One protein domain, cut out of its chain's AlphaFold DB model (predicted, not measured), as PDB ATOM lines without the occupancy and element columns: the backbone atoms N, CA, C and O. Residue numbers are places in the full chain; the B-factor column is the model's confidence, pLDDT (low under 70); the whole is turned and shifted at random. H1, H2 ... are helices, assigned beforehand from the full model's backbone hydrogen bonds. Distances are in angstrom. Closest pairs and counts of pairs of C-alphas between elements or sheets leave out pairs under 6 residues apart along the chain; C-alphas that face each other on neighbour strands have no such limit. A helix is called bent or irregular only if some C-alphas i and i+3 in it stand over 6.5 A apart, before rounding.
ATOM      1  N   ASN A   2      82.471 118.642 145.636       91.88
ATOM      2  CA  ASN A   2      81.084 118.727 145.179       91.88
ATOM      3  C   ASN A   2      81.066 119.013 143.660       91.88
ATOM      4  O   ASN A   2      81.920 119.753 143.175       91.88
ATOM      5  N   LYS A   3      80.139 118.386 142.927       90.31
ATOM      6  CA  LYS A   3      80.054 118.464 141.461       90.31
ATOM      7  C   LYS A   3      79.752 119.873 140.952       90.31
ATOM      8  O   LYS A   3      80.367 120.308 139.986       90.31
ATOM      9  N   ASP A   4      78.881 120.600 141.643       93.50
ATOM     10  CA  ASP A   4      78.465 121.944 141.240       93.50
ATOM     11  C   ASP A   4      79.653 122.907 141.293       93.50
ATOM     12  O   ASP A   4      79.890 123.664 140.360       93.50
ATOM     13  N   TYR A   5      80.475 122.802 142.340       95.69
ATOM     14  CA  TYR A   5      81.698 123.596 142.464       95.69
ATOM     15  C   TYR A   5      82.788 123.162 141.482       95.69
ATOM     16  O   TYR A   5      83.580 123.992 141.053       95.69
ATOM     17  N   LEU A   6      82.845 121.878 141.111       94.62
ATOM     18  CA  LEU A   6      83.776 121.406 140.083       94.62
ATOM     19  C   LEU A   6      83.420 122.004 138.713       94.62
ATOM     20  O   LEU A   6      84.312 122.355 137.955       94.62
ATOM     21  N   ALA A   7      82.127 122.156 138.417       93.88
ATOM     22  CA  ALA A   7      81.647 122.773 137.182       93.88
ATOM     23  C   ALA A   7      81.848 124.302 137.134       93.88
ATOM     24  O   ALA A   7      81.777 124.883 136.054       93.88
ATOM     25  N   MET A   8      82.086 124.948 138.282       96.00
ATOM     26  CA  MET A   8      82.386 126.384 138.368       96.00
ATOM     27  C   MET A   8      83.868 126.710 138.144       96.00
ATOM     28  O   MET A   8      84.187 127.875 137.927       96.00
ATOM     29  N   MET A   9      84.757 125.715 138.223       96.88
ATOM     30  CA  MET A   9      86.196 125.912 138.051       96.88
ATOM     31  C   MET A   9      86.547 126.228 136.599       96.88
ATOM     32  O   MET A   9      85.988 125.640 135.666       96.88
ATOM     33  N   ASP A  10      87.522 127.113 136.411       96.88
ATOM     34  CA  ASP A  10      88.091 127.344 135.087       96.88
ATOM     35  C   ASP A  10      89.039 126.205 134.655       96.88
ATOM     36  O   ASP A  10      89.364 125.281 135.406       96.88
ATOM     37  N   GLU A  11      89.489 126.236 133.399       96.12
ATOM     38  CA  GLU A  11      90.346 125.180 132.848       96.12
ATOM     39  C   GLU A  11      91.709 125.062 133.543       96.12
ATOM     40  O   GLU A  11      92.289 123.969 133.564       96.12
ATOM     41  N   GLY A  12      92.223 126.170 134.083       96.12
ATOM     42  CA  GLY A  12      93.484 126.224 134.809       96.12
ATOM     43  C   GLY A  12      93.355 125.597 136.192       96.12
ATOM     44  O   GLY A  12      94.186 124.766 136.566       96.12
ATOM     45  N   GLU A  13      92.286 125.923 136.918       97.56
ATOM     46  CA  GLU A  13      91.942 125.309 138.202       97.56
ATOM     47  C   GLU A  13      91.699 123.804 138.061       97.56
ATOM     48  O   GLU A  13      92.222 123.014 138.850       97.56
ATOM     49  N   LEU A  14      90.970 123.383 137.021       97.75
ATOM     50  CA  LEU A  14      90.712 121.967 136.743       97.75
ATOM     51  C   LEU A  14      92.004 121.194 136.446       97.75
ATOM     52  O   LEU A  14      92.194 120.091 136.963       97.75
ATOM     53  N   GLU A  15      92.917 121.768 135.658       97.25
ATOM     54  CA  GLU A  15      94.217 121.145 135.384       97.25
ATOM     55  C   GLU A  15      95.094 121.078 136.641       97.25
ATOM     56  O   GLU A  15      95.727 120.052 136.899       97.25
ATOM     57  N   ALA A  16      95.125 122.140 137.449       97.00
ATOM     58  CA  ALA A  16      95.856 122.151 138.711       97.00
ATOM     59  C   ALA A  16      95.302 121.105 139.689       97.00
ATOM     60  O   ALA A  16      96.070 120.359 140.301       97.00
ATOM     61  N   TYR A  17      93.974 120.990 139.790       96.31
ATOM     62  CA  TYR A  17      93.336 119.990 140.636       96.31
ATOM     63  C   TYR A  17      93.618 118.564 140.149       96.31
ATOM     64  O   TYR A  17      93.982 117.708 140.956       96.31
ATOM     65  N   ALA A  18      93.539 118.297 138.843       95.38
ATOM     66  CA  ALA A  18      93.877 116.985 138.289       95.38
ATOM     67  C   ALA A  18      95.324 116.567 138.593       95.38
ATOM     68  O   ALA A  18      95.564 115.407 138.931       95.38
ATOM     69  N   LYS A  19      96.274 117.513 138.573       94.94
ATOM     70  CA  LYS A  19      97.669 117.242 138.958       94.94
ATOM     71  C   LYS A  19      97.798 116.813 140.415       94.94
ATOM     72  O   LYS A  19      98.549 115.884 140.693       94.94
ATOM     73  N   VAL A  20      97.041 117.428 141.329       93.31
ATOM     74  CA  VAL A  20      96.975 116.989 142.737       93.31
ATOM     75  C   VAL A  20      96.419 115.567 142.847       93.31
ATOM     76  O   VAL A  20      96.872 114.796 143.683       93.31
ATOM     77  N   LEU A  21      95.476 115.196 141.977       92.06
ATOM     78  CA  LEU A  21      94.928 113.837 141.893       92.06
ATOM     79  C   LEU A  21      95.870 112.831 141.196       92.06
ATOM     80  O   LEU A  21      95.559 111.638 141.159       92.06
ATOM     81  N   GLY A  22      97.005 113.290 140.656       91.06
ATOM     82  CA  GLY A  22      98.036 112.453 140.039       91.06
ATOM     83  C   GLY A  22      97.913 112.260 138.523       91.06
ATOM     84  O   GLY A  22      98.549 111.356 137.985       91.06
ATOM     85  N   PHE A  23      97.124 113.074 137.811       93.31
ATOM     86  CA  PHE A  23      96.982 112.984 136.349       93.31
ATOM     87  C   PHE A  23      96.830 114.362 135.673       93.31
ATOM     88  O   PHE A  23      96.933 115.402 136.313       93.31
ATOM     89  N   THR A  24      96.624 114.385 134.352       95.00
ATOM     90  CA  THR A  24      96.406 115.614 133.565       95.00
ATOM     91  C   THR A  24      95.088 115.562 132.797       95.00
ATOM     92  O   THR A  24      94.656 114.495 132.356       95.00
ATOM     93  N   THR A  25      94.459 116.723 132.596       95.62
ATOM     94  CA  THR A  25      93.255 116.878 131.771       95.62
ATOM     95  C   THR A  25      93.558 117.283 130.331       95.62
ATOM     96  O   THR A  25      92.635 117.619 129.598       95.62
ATOM     97  N   ALA A  26      94.820 117.233 129.890       91.88
ATOM     98  CA  ALA A  26      95.235 117.665 128.550       91.88
ATOM     99  C   ALA A  26      94.479 116.986 127.385       91.88
ATOM    100  O   ALA A  26      94.422 117.535 126.290       91.88
ATOM    101  N   ALA A  27      93.885 115.809 127.614       91.06
ATOM    102  CA  ALA A  27      93.052 115.113 126.631       91.06
ATOM    103  C   ALA A  27      91.648 115.732 126.444       91.06
ATOM    104  O   ALA A  27      90.952 115.382 125.494       91.06
ATOM    105  N   ALA A  28      91.218 116.623 127.340       94.62
ATOM    106  CA  ALA A  28      89.927 117.299 127.311       94.62
ATOM    107  C   ALA A  28      90.094 118.774 126.914       94.62
ATOM    108  O   ALA A  28      90.966 119.471 127.435       94.62
ATOM    109  N   GLN A  29      89.250 119.247 125.991       89.94
ATOM    110  CA  GLN A  29      89.392 120.577 125.385       89.94
ATOM    111  C   GLN A  29      88.649 121.678 126.136       89.94
ATOM    112  O   GLN A  29      89.120 122.804 126.145       89.94
ATOM    113  N   THR A  30      87.506 121.365 126.747       95.44
ATOM    114  CA  THR A  30      86.665 122.358 127.429       95.44
ATOM    115  C   THR A  30      86.676 122.147 128.940       95.44
ATOM    116  O   THR A  30      86.876 121.025 129.412       95.44
ATOM    117  N   ALA A  31      86.390 123.195 129.718       94.94
ATOM    118  CA  ALA A  31      86.194 123.082 131.170       94.94
ATOM    119  C   ALA A  31      85.178 121.983 131.551       94.94
ATOM    120  O   ALA A  31      85.427 121.187 132.455       94.94
ATOM    121  N   ALA A  32      84.072 121.865 130.809       95.06
ATOM    122  CA  ALA A  32      83.064 120.832 131.047       95.06
ATOM    123  C   ALA A  32      83.615 119.411 130.820       95.06
ATOM    124  O   ALA A  32      83.384 118.515 131.635       95.06
ATOM    125  N   ASP A  33      84.388 119.202 129.750       96.12
ATOM    126  CA  ASP A  33      85.014 117.905 129.466       96.12
ATOM    127  C   ASP A  33      86.088 117.556 130.504       96.12
ATOM    128  O   ASP A  33      86.177 116.410 130.950       96.12
ATOM    129  N   LYS A  34      86.877 118.549 130.934       97.25
ATOM    130  CA  LYS A  34      87.892 118.402 131.985       97.25
ATOM    131  C   LYS A  34      87.249 118.017 133.320       97.25
ATOM    132  O   LYS A  34      87.690 117.059 133.958       97.25
ATOM    133  N   ALA A  35      86.167 118.692 133.711       96.62
ATOM    134  CA  ALA A  35      85.400 118.361 134.909       96.62
ATOM    135  C   ALA A  35      84.837 116.932 134.837       96.62
ATOM    136  O   ALA A  35      85.013 116.147 135.772       96.62
ATOM    137  N   LYS A  36      84.245 116.545 133.700       95.19
ATOM    138  CA  LYS A  36      83.734 115.185 133.473       95.19
ATOM    139  C   LYS A  36      84.831 114.124 133.581       95.19
ATOM    140  O   LYS A  36      84.612 113.087 134.208       95.19
ATOM    141  N   LEU A  37      86.011 114.377 133.013       95.50
ATOM    142  CA  LEU A  37      87.165 113.482 133.121       95.50
ATOM    143  C   LEU A  37      87.599 113.302 134.583       95.50
ATOM    144  O   LEU A  37      87.829 112.174 135.025       95.50
ATOM    145  N   ILE A  38      87.655 114.392 135.355       95.88
ATOM    146  CA  ILE A  38      87.968 114.340 136.788       95.88
ATOM    147  C   ILE A  38      86.932 113.515 137.551       95.88
ATOM    148  O   ILE A  38      87.303 112.695 138.391       95.88
ATOM    149  N   GLU A  39      85.641 113.683 137.269       94.81
ATOM    150  CA  GLU A  39      84.600 112.879 137.913       94.81
ATOM    151  C   GLU A  39      84.732 111.388 137.607       94.81
ATOM    152  O   GLU A  39      84.624 110.570 138.522       94.81
ATOM    153  N   GLN A  40      84.996 111.035 136.348       93.31
ATOM    154  CA  GLN A  40      85.199 109.648 135.934       93.31
ATOM    155  C   GLN A  40      86.389 109.024 136.664       93.31
ATOM    156  O   GLN A  40      86.258 107.951 137.249       93.31
ATOM    157  N   LYS A  41      87.524 109.730 136.706       93.38
ATOM    158  CA  LYS A  41      88.718 109.291 137.438       93.38
ATOM    159  C   LYS A  41      88.443 109.130 138.929       93.38
ATOM    160  O   LYS A  41      88.749 108.090 139.502       93.38
ATOM    161  N   ARG A  42      87.754 110.092 139.548       92.81
ATOM    162  CA  ARG A  42      87.351 110.024 140.965       92.81
ATOM    163  C   ARG A  42      86.342 108.918 141.281       92.81
ATOM    164  O   ARG A  42      86.188 108.559 142.450       92.81
TER     165      ARG A  42
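What this domain is: This is residues 2 to 42 of the 129 residues of an uncharacterized protein of Collinsella sp. OM07-12 (UniProt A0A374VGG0). A small cluster of three helices whose centres make a triangle: H3, the longest, and H2 lie side by side and run the same way, while the short H1 runs opposite to both and packs on the first part of H3. Between H2 and H3 the link of residues 21 to 30 runs back past the two helices, and H3 begins beside the first residue of H2. The printed part has 41 residues with three named helices, in the order H1, H2, H3 along the chain, and no named strand; the class is all helix, with 28 of the 41 residues in the helices. It is compact, with a radius of gyration of the C-alphas of 8.6 A, and rounded, with spans of 22 by 19 by 16 A.

How they stand to each other: H3, residues 31 to 42, touches both of the other helices. H2, residues 11 to 20, touches H3, with 7 pairs of C-alphas within 8 A. Their closest C-alphas are those of Glu 11 and Ala 31, 4.9 A apart. H2 and H3 run the same way at a shallow tilt of 18 degrees, and their centres are 10.4 A apart. H1, residues 3 to 8, touches H3 with 4 pairs of C-alphas within 8 A; H3 touches H1 with residues 31 to 35 alone. The closest C-alphas of H1 and H3 are those of Leu 6 and Ala 35, 6.2 A apart. These two helices run opposite ways at a shallow tilt of 30 degrees. H1 and H2 are close but not clearly touching: their closest C-alphas, those of Leu 6 and Leu 14, are 7.7 A apart. They run opposite ways at a steep tilt of 48 degrees. In H1, H2 and H3 every O i to N i+4 pair is within hydrogen-bond range.

Where its parts are: H3 begins at C-alpha 31, at (86.194, 123.082, 131.170), and ends at C-alpha 42, at (87.351, 110.024, 140.965), 16.4 A from first to last C-alpha. H2 spans 14.5 A from C-alpha 11 to C-alpha 20, which is at (96.975, 116.989, 142.737). H1 is 8.8 A long, from C-alpha 3 at (80.054, 118.464, 141.461) to C-alpha 8. None of the three helices is bent.

The domain as a whole: The two C-alphas farthest apart are those of Asn 2 and Ala 27, at 22.4 A, and the first and last printed C-alphas, Asn 2 and Arg 42, are 11.5 A apart. The printed part has no cut. H1 to H2 is a tight link of 2 residues, H2 to H3 a short link of 10, and no link is long. The mean pLDDT of the printed part is 94.7, and no printed residue is under 70.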